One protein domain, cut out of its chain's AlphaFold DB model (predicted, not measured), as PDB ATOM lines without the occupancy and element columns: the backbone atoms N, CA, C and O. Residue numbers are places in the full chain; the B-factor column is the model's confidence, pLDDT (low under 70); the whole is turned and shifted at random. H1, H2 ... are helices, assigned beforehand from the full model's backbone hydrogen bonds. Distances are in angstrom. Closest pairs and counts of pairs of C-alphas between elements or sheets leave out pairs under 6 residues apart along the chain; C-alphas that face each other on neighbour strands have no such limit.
ATOM      1  N   ARG A 147      16.700 -11.674  20.325       93.25
ATOM      2  CA  ARG A 147      16.872 -10.309  19.831       93.25
ATOM      3  C   ARG A 147      16.489  -9.260  20.872       93.25
ATOM      4  O   ARG A 147      17.203  -8.283  21.042       93.25
ATOM      5  N   GLU A 148      15.373  -9.462  21.567       95.50
ATOM      6  CA  GLU A 148      14.927  -8.530  22.599       95.50
ATOM      7  C   GLU A 148      15.822  -8.567  23.844       95.50
ATOM      8  O   GLU A 148      16.098  -7.511  24.410       95.50
ATOM      9  N   ILE A 149      16.309  -9.749  24.240       96.31
ATOM     10  CA  ILE A 149      17.301  -9.895  25.319       96.31
ATOM     11  C   ILE A 149      18.588  -9.145  24.936       96.31
ATOM     12  O   ILE A 149      19.100  -8.362  25.734       96.31
ATOM     13  N   TYR A 150      19.070  -9.339  23.703       93.31
ATOM     14  CA  TYR A 150      20.262  -8.678  23.168       93.31
ATOM     15  C   TYR A 150      20.129  -7.159  23.163       93.31
ATOM     16  O   TYR A 150      20.969  -6.474  23.743       93.31
ATOM     17  N   ASP A 151      19.062  -6.634  22.559       91.69
ATOM     18  CA  ASP A 151      18.860  -5.193  22.447       91.69
ATOM     19  C   ASP A 151      18.769  -4.543  23.842       91.69
ATOM     20  O   ASP A 151      19.413  -3.528  24.097       91.69
ATOM     21  N   ARG A 152      18.032  -5.147  24.786       95.00
ATOM     22  CA  ARG A 152      17.903  -4.617  26.158       95.00
ATOM     23  C   ARG A 152      19.215  -4.640  26.933       95.00
ATOM     24  O   ARG A 152      19.533  -3.658  27.608       95.00
ATOM     25  N   ALA A 153      19.980  -5.726  26.824       91.38
ATOM     26  CA  ALA A 153      21.293  -5.837  27.449       91.38
ATOM     27  C   ALA A 153      22.275  -4.805  26.868       91.38
ATOM     28  O   ALA A 153      22.918  -4.075  27.625       91.38
ATOM     29  N   LEU A 154      22.323  -4.673  25.538       88.12
ATOM     30  CA  LEU A 154      23.169  -3.703  24.844       88.12
ATOM     31  C   LEU A 154      22.799  -2.259  25.208       88.12
ATOM     32  O   LEU A 154      23.668  -1.478  25.588       88.12
ATOM     33  N   PHE A 155      21.519  -1.891  25.135       89.94
ATOM     34  CA  PHE A 155      21.095  -0.526  25.450       89.94
ATOM     35  C   PHE A 155      21.288  -0.184  26.928       89.94
ATOM     36  O   PHE A 155      21.649   0.950  27.233       89.94
ATOM     37  N   THR A 156      21.141  -1.149  27.841       89.44
ATOM     38  CA  THR A 156      21.482  -0.949  29.258       89.44
ATOM     39  C   THR A 156      22.967  -0.634  29.434       89.44
ATOM     40  O   THR A 156      23.304   0.342  30.106       89.44
ATOM     41  N   LEU A 157      23.845  -1.424  28.805       83.81
ATOM     42  CA  LEU A 157      25.296  -1.215  28.831       83.81
ATOM     43  C   LEU A 157      25.676   0.170  28.293       83.81
ATOM     44  O   LEU A 157      26.380   0.927  28.963       83.81
ATOM     45  N   LEU A 158      25.170   0.519  27.107       82.88
ATOM     46  CA  LEU A 158      25.481   1.784  26.440       82.88
ATOM     47  C   LEU A 158      24.972   2.992  27.232       82.88
ATOM     48  O   LEU A 158      25.712   3.955  27.420       82.88
ATOM     49  N   ASN A 159      23.736   2.944  27.734       86.50
ATOM     50  CA  ASN A 159      23.143   4.075  28.446       86.50
ATOM     51  C   ASN A 159      23.874   4.370  29.762       86.50
ATOM     52  O   ASN A 159      24.129   5.528  30.086       86.50
ATOM     53  N   VAL A 160      24.272   3.327  30.501       83.75
ATOM     54  CA  VAL A 160      25.082   3.488  31.721       83.75
ATOM     55  C   VAL A 160      26.475   4.012  31.390       83.75
ATOM     56  O   VAL A 160      26.953   4.914  32.072       83.75
ATOM     57  N   GLY A 161      27.103   3.515  30.320       77.19
ATOM     58  CA  GLY A 161      28.385   4.040  29.847       77.19
ATOM     59  C   GLY A 161      28.327   5.539  29.536       77.19
ATOM     60  O   GLY A 161      29.208   6.289  29.951       77.19
ATOM     61  N   ILE A 162      27.256   5.998  28.882       78.81
ATOM     62  CA  ILE A 162      27.071   7.420  28.558       78.81
ATOM     63  C   ILE A 162      26.783   8.256  29.812       78.81
ATOM     64  O   ILE A 162      27.328   9.350  29.936       78.81
ATOM     65  N   HIS A 163      25.998   7.750  30.768       79.69
ATOM     66  CA  HIS A 163      25.825   8.423  32.062       79.69
ATOM     67  C   HIS A 163      27.158   8.621  32.796       79.69
ATOM     68  O   HIS A 163      27.430   9.710  33.293       79.69
ATOM     69  N   LEU A 164      28.026   7.608  32.797       74.31
ATOM     70  CA  LEU A 164      29.347   7.697  33.428       74.31
ATOM     71  C   LEU A 164      30.281   8.700  32.727       74.31
ATOM     72  O   LEU A 164      31.137   9.300  33.384       74.31
ATOM     73  N   LEU A 165      30.129   8.890  31.409       71.50
ATOM     74  CA  LEU A 165      30.837   9.934  30.657       71.50
ATOM     75  C   LEU A 165      30.369  11.339  31.061       71.50
ATOM     76  O   LEU A 165      31.204  12.235  31.198       71.50
ATOM     77  N   ASP A 166      29.061  11.516  31.269       69.12
ATOM     78  CA  ASP A 166      28.433  12.785  31.668       69.12
ATOM     79  C   ASP A 166      28.842  13.211  33.091       69.12
ATOM     80  O   ASP A 166      29.093  14.382  33.357       69.12
ATOM     81  N   GLU A 167      29.038  12.242  33.993       69.88
ATOM     82  CA  GLU A 167      29.523  12.463  35.367       69.88
ATOM     83  C   GLU A 167      31.003  12.906  35.448       69.88
ATOM     84  O   GLU A 167      31.523  13.155  36.536       69.88
ATOM     85  N   GLY A 168      31.702  13.035  34.312       59.75
ATOM     86  CA  GLY A 168      33.093  13.500  34.257       59.75
ATOM     87  C   GLY A 168      34.135  12.399  34.473       59.75
ATOM     88  O   GLY A 168      35.332  12.686  34.538       59.75
ATOM     89  N   THR A 169      33.726  11.128  34.505       55.16
ATOM     90  CA  THR A 169      34.615   9.968  34.689       55.16
ATOM     91  C   THR A 169      35.322   9.562  33.384       55.16
ATOM     92  O   THR A 169      35.413   8.384  33.046       55.16
ATOM     93  N   GLN A 170      35.806  10.524  32.589       50.06
ATOM     94  CA  GLN A 170      36.176  10.296  31.182       50.06
ATOM     95  C   GLN A 170      37.311   9.280  30.963       50.06
ATOM     96  O   GLN A 170      37.265   8.531  29.985       50.06
ATOM     97  N   GLN A 171      38.300   9.209  31.865       46.91
ATOM     98  CA  GLN A 171      39.390   8.224  31.769       46.91
ATOM     99  C   GLN A 171      38.907   6.786  32.024       46.91
ATOM    100  O   GLN A 171      39.286   5.875  31.288       46.91
ATOM    101  N   GLU A 172      38.035   6.568  33.012       49.00
ATOM    102  CA  GLU A 172      37.516   5.227  33.322       49.00
ATOM    103  C   GLU A 172      36.392   4.824  32.368       49.00
ATOM    104  O   GLU A 172      36.332   3.673  31.941       49.00
ATOM    105  N   ALA A 173      35.537   5.769  31.977       43.41
ATOM    106  CA  ALA A 173      34.448   5.531  31.046       43.41
ATOM    107  C   ALA A 173      34.968   5.250  29.631       43.41
ATOM    108  O   ALA A 173      34.435   4.357  28.983       43.41
ATOM    109  N   SER A 174      36.048   5.900  29.172       44.44
ATOM    110  CA  SER A 174      36.700   5.518  27.908       44.44
ATOM    111  C   SER A 174      37.351   4.142  27.993       44.44
ATOM    112  O   SER A 174      37.254   3.388  27.036       44.44
ATOM    113  N   SER A 175      37.963   3.765  29.122       45.91
ATOM    114  CA  SER A 175      38.571   2.435  29.302       45.91
ATOM    115  C   SER A 175      37.526   1.315  29.374       45.91
ATOM    116  O   SER A 175      37.647   0.301  28.692       45.91
ATOM    117  N   LEU A 176      36.441   1.513  30.126       48.97
ATOM    118  CA  LEU A 176      35.339   0.554  30.224       48.97
ATOM    119  C   LEU A 176      34.555   0.479  28.917       48.97
ATOM    120  O   LEU A 176      34.326  -0.614  28.415       48.97
ATOM    121  N   THR A 177      34.201   1.618  28.327       46.81
ATOM    122  CA  THR A 177      33.474   1.657  27.052       46.81
ATOM    123  C   THR A 177      34.337   1.104  25.925       46.81
ATOM    124  O   THR A 177      33.836   0.313  25.148       46.81
ATOM    125  N   SER A 178      35.640   1.399  25.859       45.12
ATOM    126  CA  SER A 178      36.533   0.779  24.866       45.12
ATOM    127  C   SER A 178      36.775  -0.706  25.127       45.12
ATOM    128  O   SER A 178      36.805  -1.471  24.173       45.12
ATOM    129  N   THR A 179      36.881  -1.157  26.381       44.19
ATOM    130  CA  THR A 179      36.982  -2.588  26.707       44.19
ATOM    131  C   THR A 179      35.705  -3.316  26.304       44.19
ATOM    132  O   THR A 179      35.788  -4.342  25.644       44.19
ATOM    133  N   TRP A 180      34.526  -2.776  26.608       46.09
ATOM    134  CA  TRP A 180      33.237  -3.392  26.280       46.09
ATOM    135  C   TRP A 180      32.857  -3.260  24.800       46.09
ATOM    136  O   TRP A 180      32.314  -4.206  24.245       46.09
ATOM    137  N   LEU A 181      33.199  -2.156  24.131       40.69
ATOM    138  CA  LEU A 181      33.074  -2.006  22.674       40.69
ATOM    139  C   LEU A 181      34.112  -2.839  21.904       40.69
ATOM    140  O   LEU A 181      33.871  -3.168  20.746       40.69
ATOM    141  N   SER A 182      35.265  -3.165  22.507       35.50
ATOM    142  CA  SER A 182      36.284  -4.026  21.881       35.50
ATOM    143  C   SER A 182      36.071  -5.518  22.152       35.50
ATOM    144  O   SER A 182      36.381  -6.329  21.285       35.50
ATOM    145  N   THR A 183      35.528  -5.898  23.315       38.62
ATOM    146  CA  THR A 183      35.189  -7.299  23.648       38.62
ATOM    147  C   THR A 183      33.800  -7.693  23.164       38.62
ATOM    148  O   THR A 183      33.600  -8.821  22.716       38.62
ATOM    149  N   GLY A 184      32.840  -6.775  23.226       39.88
ATOM    150  CA  GLY A 184      31.513  -6.919  22.659       39.88
ATOM    151  C   GLY A 184      31.513  -6.306  21.285       39.88
ATOM    152  O   GLY A 184      31.572  -5.093  21.156       39.88
ATOM    153  N   ASN A 185      31.458  -7.142  20.260       35.94
ATOM    154  CA  ASN A 185      31.492  -6.758  18.860       35.94
ATOM    155  C   ASN A 185      30.262  -5.906  18.462       35.94
ATOM    156  O   ASN A 185      29.400  -6.345  17.695       35.94
ATOM    157  N   ALA A 186      30.190  -4.664  18.952       37.94
ATOM    158  CA  ALA A 186      29.249  -3.626  18.544       37.94
ATOM    159  C   ALA A 186      29.406  -3.277  17.048       37.94
ATOM    160  O   ALA A 186      28.544  -2.612  16.484       37.94
ATOM    161  N   LEU A 187      30.450  -3.805  16.394       32.00
ATOM    162  CA  LEU A 187      30.671  -3.773  14.948       32.00
ATOM    163  C   LEU A 187      29.943  -4.892  14.173       32.00
ATOM    164  O   LEU A 187      30.012  -4.926  12.953       32.00
ATOM    165  N   THR A 188      29.215  -5.805  14.831       33.75
ATOM    166  CA  THR A 188      28.339  -6.777  14.122       33.75
ATOM    167  C   THR A 188      26.860  -6.427  14.173       33.75
ATOM    168  O   THR A 188      26.038  -7.066  13.514       33.75
ATOM    169  N   HIS A 189      26.504  -5.362  14.889       36.47
ATOM    170  CA  HIS A 189      25.263  -4.671  14.597       36.47
ATOM    171  C   HIS A 189      25.467  -3.905  13.279       36.47
ATOM    172  O   HIS A 189      26.540  -3.333  13.107       36.47
ATOM    173  N   PRO A 190      24.490  -3.823  12.356       31.03
ATOM    174  CA  PRO A 190      24.594  -3.008  11.134       31.03
ATOM    175  C   PRO A 190      24.601  -1.486  11.422       31.03
ATOM    176  O   PRO A 190      23.998  -0.693  10.706       31.03
ATOM    177  N   ALA A 191      25.254  -1.068  12.507       36.88
ATOM    178  CA  ALA A 191      25.386   0.288  13.006       36.88
ATOM    179  C   ALA A 191      26.682   0.970  12.535       36.88
ATOM    180  O   ALA A 191      26.970   2.075  12.991       36.88
ATOM    181  N   GLU A 192      27.412   0.390  11.574       37.47
ATOM    182  CA  GLU A 192      28.536   1.062  10.900       37.47
ATOM    183  C   GLU A 192      28.109   2.356  10.165       37.47
ATOM    184  O   GLU A 192      28.958   3.135   9.739       37.47
ATOM    185  N   HIS A 193      26.803   2.663  10.099       36.12
ATOM    186  CA  HIS A 193      26.275   3.903   9.519       36.12
ATOM    187  C   HIS A 193      25.294   4.703  10.409       36.12
ATOM    188  O   HIS A 193      24.602   5.579   9.892       36.12
ATOM    189  N   SER A 194      25.167   4.451  11.727       49.47
ATOM    190  CA  SER A 194      24.134   5.143  12.550       49.47
ATOM    191  C   SER A 194      24.446   5.253  14.060       49.47
ATOM    192  O   SER A 194      23.609   4.927  14.897       49.47
ATOM    193  N   GLY A 195      25.649   5.708  14.428       70.38
ATOM    194  CA  GLY A 195      26.245   5.552  15.770       70.38
ATOM    195  C   GLY A 195      25.444   6.031  16.997       70.38
ATOM    196  O   GLY A 195      25.315   5.268  17.945       70.38
ATOM    197  N   LEU A 196      24.894   7.253  17.023       73.38
ATOM    198  CA  LEU A 196      24.208   7.797  18.218       73.38
ATOM    199  C   LEU A 196      22.681   7.794  18.100       73.38
ATOM    200  O   LEU A 196      21.986   7.432  19.049       73.38
ATOM    201  N   ASN A 197      22.156   8.135  16.920       77.50
ATOM    202  CA  ASN A 197      20.713   8.146  16.671       77.50
ATOM    203  C   ASN A 197      20.099   6.748  16.828       77.50
ATOM    204  O   ASN A 197      19.042   6.619  17.432       77.50
ATOM    205  N   ALA A 198      20.782   5.681  16.391       79.94
ATOM    206  CA  ALA A 198      20.254   4.326  16.562       79.94
ATOM    207  C   ALA A 198      20.190   3.895  18.037       79.94
ATOM    208  O   ALA A 198      19.268   3.175  18.427       79.94
ATOM    209  N   ILE A 199      21.146   4.340  18.864       82.44
ATOM    210  CA  ILE A 199      21.135   4.088  20.313       82.44
ATOM    211  C   ILE A 199      19.964   4.838  20.947       82.44
ATOM    212  O   ILE A 199      19.207   4.248  21.722       82.44
ATOM    213  N   LEU A 200      19.783   6.110  20.584       86.06
ATOM    214  CA  LEU A 200      18.679   6.934  21.064       86.06
ATOM    215  C   LEU A 200      17.320   6.326  20.686       86.06
ATOM    216  O   LEU A 200      16.482   6.112  21.562       86.06
ATOM    217  N   ASP A 201      17.129   5.961  19.418       88.38
ATOM    218  CA  ASP A 201      15.907   5.324  18.917       88.38
ATOM    219  C   ASP A 201      15.644   3.977  19.601       88.38
ATOM    220  O   ASP A 201      14.500   3.617  19.897       88.38
ATOM    221  N   GLY A 202      16.701   3.203  19.850       89.31
ATOM    222  CA  GLY A 202      16.641   1.939  20.575       89.31
ATOM    223  C   GLY A 202      16.165   2.114  22.015       89.31
ATOM    224  O   GLY A 202      15.195   1.473  22.432       89.31
ATOM    225  N   LEU A 203      16.792   3.034  22.749       91.44
ATOM    226  CA  LEU A 203      16.407   3.382  24.116       91.44
ATOM    227  C   LEU A 203      14.967   3.894  24.173       91.44
ATOM    228  O   LEU A 203      14.175   3.388  24.964       91.44
ATOM    229  N   GLN A 204      14.581   4.812  23.285       94.19
ATOM    230  CA  GLN A 204      13.212   5.333  23.217       94.19
ATOM    231  C   GLN A 204      12.182   4.241  22.898       94.19
ATOM    232  O   GLN A 204      11.093   4.210  23.484       94.19
ATOM    233  N   ARG A 205      12.521   3.302  22.010       94.44
ATOM    234  CA  ARG A 205      11.662   2.161  21.671       94.44
ATOM    235  C   ARG A 205      11.403   1.271  22.880       94.44
ATOM    236  O   ARG A 205      10.247   0.934  23.136       94.44
ATOM    237  N   TYR A 206      12.445   0.903  23.627       95.00
ATOM    238  CA  TYR A 206      12.297   0.066  24.821       95.00
ATOM    239  C   TYR A 206      11.681   0.814  25.994       95.00
ATOM    240  O   TYR A 206      10.837   0.247  26.685       95.00
ATOM    241  N   ARG A 207      11.989   2.105  26.141       95.19
ATOM    242  CA  ARG A 207      11.310   3.004  27.071       95.19
ATOM    243  C   ARG A 207       9.795   2.953  26.883       95.19
ATOM    244  O   ARG A 207       9.071   2.699  27.835       95.19
ATOM    245  N   LYS A 208       9.317   3.104  25.642       95.75
ATOM    246  CA  LYS A 208       7.883   3.032  25.328       95.75
ATOM    247  C   LYS A 208       7.312   1.619  25.482       95.75
ATOM    248  O   LYS A 208       6.223   1.453  26.020       95.75
ATOM    249  N   ARG A 209       8.020   0.597  24.986       94.38
ATOM    250  CA  ARG A 209       7.547  -0.802  24.978       94.38
ATOM    251  C   ARG A 209       7.399  -1.385  26.384       94.38
ATOM    252  O   ARG A 209       6.509  -2.203  26.589       94.38
ATOM    253  N   LEU A 210       8.270  -1.001  27.316       93.44
ATOM    254  CA  LEU A 210       8.321  -1.557  28.671       93.44
ATOM    255  C   LEU A 210       7.515  -0.734  29.697       93.44
ATOM    256  O   LEU A 210       7.542  -1.062  30.882       93.44
ATOM    257  N   GLY A 211       6.798   0.313  29.268       92.25
ATOM    258  CA  GLY A 211       5.952   1.133  30.143       92.25
ATOM    259  C   GLY A 211       6.741   1.781  31.284       92.25
ATOM    260  O   GLY A 211       7.835   2.297  31.065       92.25
ATOM    261  N   GLU A 212       6.219   1.710  32.511       91.25
ATOM    262  CA  GLU A 212       6.843   2.299  33.710       91.25
ATOM    263  C   GLU A 212       8.274   1.794  33.962       91.25
ATOM    264  O   GLU A 212       9.161   2.564  34.344       91.25
ATOM    265  N   TYR A 213       8.535   0.512  33.675       92.25
ATOM    266  CA  TYR A 213       9.882  -0.051  33.765       92.25
ATOM    267  C   TYR A 213      10.827   0.615  32.755       92.25
ATOM    268  O   TYR A 213      11.953   0.997  33.081       92.25
ATOM    269  N   GLY A 214      10.342   0.802  31.526       92.69
ATOM    270  CA  GLY A 214      11.069   1.497  30.472       92.69
ATOM    271  C   GLY A 214      11.330   2.966  30.806       92.69
ATOM    272  O   GLY A 214      12.445   3.445  30.606       92.69
ATOM    273  N   ASP A 215      10.345   3.674  31.357       91.56
ATOM    274  CA  ASP A 215      10.486   5.077  31.766       91.56
ATOM    275  C   ASP A 215      11.518   5.290  32.878       91.56
ATOM    276  O   ASP A 215      12.168   6.343  32.913       91.56
ATOM    277  N   THR A 216      11.685   4.288  33.743       89.81
ATOM    278  CA  THR A 216      12.665   4.286  34.835       89.81
ATOM    279  C   THR A 216      14.081   3.969  34.340       89.81
ATOM    280  O   THR A 216      15.030   4.677  34.689       89.81
ATOM    281  N   TRP A 217      14.250   2.927  33.515       90.56
ATOM    282  CA  TRP A 217      15.581   2.367  33.212       90.56
ATOM    283  C   TRP A 217      16.102   2.620  31.794       90.56
ATOM    284  O   TRP A 217      17.315   2.623  31.590       90.56
ATOM    285  N   PHE A 218      15.216   2.868  30.829       93.00
ATOM    286  CA  PHE A 218      15.557   3.098  29.417       93.00
ATOM    287  C   PHE A 218      15.429   4.573  29.013       93.00
ATOM    288  O   PHE A 218      15.460   4.904  27.827       93.00
ATOM    289  N   ARG A 219      15.303   5.484  29.986       92.31
ATOM    290  CA  ARG A 219      15.432   6.920  29.726       92.31
ATOM    291  C   ARG A 219      16.844   7.212  29.201       92.31
ATOM    292  O   ARG A 219      17.799   6.883  29.906       92.31
ATOM    293  N   PRO A 220      16.985   7.805  28.003       90.88
ATOM    294  CA  PRO A 220      18.292   8.156  27.466       90.88
ATOM    295  C   PRO A 220      19.072   9.079  28.405       90.88
ATOM    296  O   PRO A 220      18.490   9.952  29.052       90.88
ATOM    297  N   ALA A 221      20.388   8.892  28.461       86.44
ATOM    298  CA  ALA A 221      21.279   9.820  29.138       86.44
ATOM    299  C   ALA A 221      21.202  11.219  28.487       86.44
ATOM    300  O   ALA A 221      21.223  11.296  27.255       86.44
ATOM    301  N   PRO A 222      21.182  12.323  29.264       87.31
ATOM    302  CA  PRO A 222      21.110  13.679  28.706       87.31
ATOM    303  C   PRO A 222      22.218  13.972  27.686       87.31
ATOM    304  O   PRO A 222      21.966  14.538  26.622       87.31
ATOM    305  N   LEU A 223      23.438  13.494  27.958       81.12
ATOM    306  CA  LEU A 223      24.562  13.600  27.032       81.12
ATOM    307  C   LEU A 223      24.285  12.927  25.675       81.12
ATOM    308  O   LEU A 223      24.661  13.477  24.644       81.12
ATOM    309  N   LEU A 224      23.594  11.780  25.640       81.25
ATOM    310  CA  LEU A 224      23.228  11.123  24.379       81.25
ATOM    311  C   LEU A 224      22.277  11.995  23.555       81.25
ATOM    312  O   LEU A 224      22.472  12.143  22.351       81.25
ATOM    313  N   GLU A 225      21.270  12.584  24.200       85.12
ATOM    314  CA  GLU A 225      20.304  13.465  23.535       85.12
ATOM    315  C   GLU A 225      21.002  14.704  22.958       85.12
ATOM    316  O   GLU A 225      20.760  15.079  21.808       85.12
ATOM    317  N   HIS A 226      21.937  15.290  23.711       81.88
ATOM    318  CA  HIS A 226      22.731  16.433  23.262       81.88
ATOM    319  C   HIS A 226      23.644  16.081  22.076       81.88
ATOM    320  O   HIS A 226      23.696  16.830  21.093       81.88
ATOM    321  N   LEU A 227      24.353  14.948  22.141       75.94
ATOM    322  CA  LEU A 227      25.266  14.509  21.081       75.94
ATOM    323  C   LEU A 227      24.515  14.112  19.801       75.94
ATOM    324  O   LEU A 227      24.936  14.474  18.704       75.94
ATOM    325  N   ALA A 228      23.373  13.433  19.920       76.56
ATOM    326  CA  ALA A 228      22.524  13.103  18.776       76.56
ATOM    327  C   ALA A 228      21.967  14.369  18.095       76.56
ATOM    328  O   ALA A 228      22.008  14.495  16.870       76.56
ATOM    329  N   ALA A 229      21.507  15.350  18.883       79.75
ATOM    330  CA  ALA A 229      20.982  16.609  18.354       79.75
ATOM    331  C   ALA A 229      22.044  17.450  17.622       79.75
ATOM    332  O   ALA A 229      21.721  18.122  16.641       79.75
ATOM    333  N   SER A 230      23.295  17.417  18.084       72.62
ATOM    334  CA  SER A 230      24.405  18.159  17.472       72.62
ATOM    335  C   SER A 230      24.965  17.469  16.222       72.62
ATOM    336  O   SER A 230      25.249  18.161  15.245       72.62
ATOM    337  N   HIS A 231      25.020  16.134  16.187       64.50
ATOM    338  CA  HIS A 231      25.428  15.375  14.992       64.50
ATOM    339  C   HIS A 231      24.465  15.586  13.808       64.50
ATOM    340  O   HIS A 231      24.884  15.783  12.670       64.50
ATOM    341  N   ASN A 232      23.158  15.658  14.078       62.19
ATOM    342  CA  ASN A 232      22.155  15.923  13.040       62.19
ATOM    343  C   ASN A 232      22.263  17.337  12.433       62.19
ATOM    344  O   ASN A 232      21.785  17.569  11.326       62.19
ATOM    345  N   GLN A 233      22.879  18.290  13.142       57.19
ATOM    346  CA  GLN A 233      23.113  19.647  12.637       57.19
ATOM    347  C   GLN A 233      24.397  19.757  11.807       57.19
ATOM    348  O   GLN A 233      24.471  20.630  10.943       57.19
ATOM    349  N   SER A 234      25.401  18.904  12.053       55.22
ATOM    350  CA  SER A 234      26.621  18.863  11.236       55.22
ATOM    351  C   SER A 234      26.402  18.167   9.897       55.22
ATOM    352  O   SER A 234      26.970  18.612   8.911       55.22
ATOM    353  N   ASP A 235      25.552  17.138   9.847       51.22
ATOM    354  CA  ASP A 235      25.258  16.397   8.608       51.22
ATOM    355  C   ASP A 235      24.318  17.165   7.653       51.22
ATOM    356  O   ASP A 235      24.187  16.818   6.482       51.22
ATOM    357  N   ALA A 236      23.655  18.218   8.147       51.00
ATOM    358  CA  ALA A 236      22.757  19.081   7.377       51.00
ATOM    359  C   ALA A 236      23.451  20.317   6.761       51.00
ATOM    360  O   ALA A 236      22.771  21.157   6.161       51.00
TER     361      ALA A 236
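What this domain is: This is residues 147 to 236 of the 237 residues of the protein "3HCDH domain-containing protein" of Pseudomonas sp. UL070 (UniProt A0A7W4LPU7). A long helix, H1, runs through the middle; H2 folds back from its far end as the second limb of a helical hairpin that is in contact only near that end, and H3 crosses H1 on another side. H5 starts at the last residues of H1 and meets it there as an L, short H4 makes a corner with the end of H3, and a long loop, residues 184 to 196, links H2 to H3. The printed part has 90 residues with five named helices, H1 to H5 in order along the chain, and no named strand: the class is all helix, and the helix packing is mostly crossed. The whole is compact, with a radius of gyration of the C-alphas of 13.1 A, and rounded, spanning 34 by 33 by 28 A.

How they stand to each other: H1, residues 147 to 166, and H3, residues 197 to 209, are the hubs, touching three helices each. H2, residues 170 to 183, touches H1 along residues 161 to 165 of H1 alone, closest at the C-alphas of Leu 165 and Ala 173, 5.7 A apart; this hairpin has a shallow tilt of 21 degrees, opposite ways. H3 touches residues 151 to 158 of H1 alone, at a steep tilt of 63 degrees, with the C-alphas of Phe 155 and Leu 203 closest at 6.2 A. H4, residues 211 to 217, touches H3 only at the corner, with the C-alphas of Arg 207 and Gly 214 closest at 3.7 A. H4 is close to H1 but not clearly touching: the C-alphas of Thr 156 and Trp 217 are 7.8 A apart. H5, residues 222 to 234, touches H1 about perpendicular, at 88 degrees, with the C-alphas of Asp 166 and Leu 223 closest at 6.1 A. H5 also touches H3 at a steep tilt of 46 degrees, with the C-alphas of Asn 197 and Ala 228 closest at 5.7 A. H2 is apart from H3, H4 and H5. Every O i to N i+4 pair is within hydrogen-bond range in H1, H2, H3 and H4; in H5 it is 8 of 9.

Where its parts are: H1 begins at C-alpha 147, (16.872, -10.309, 19.831), and is 28.4 A long from first to last C-alpha. H2 is 19.2 A long, H3 18.0 A and H5 19.0 A. H3 begins at C-alpha 197, (20.713, 8.146, 16.671), and H5 ends at C-alpha 234, (26.621, 18.863, 11.236).

The domain as a whole: The two C-alphas farthest apart are those of Glu 212 and Ala 236, 35.0 A. The printed part has no cut. The link from H2 to H3 is long, with 13 residues; the other three links are tight. The mean pLDDT of the printed part is 71.1, and residues 166 to 194 and 231 to 236 are under 70.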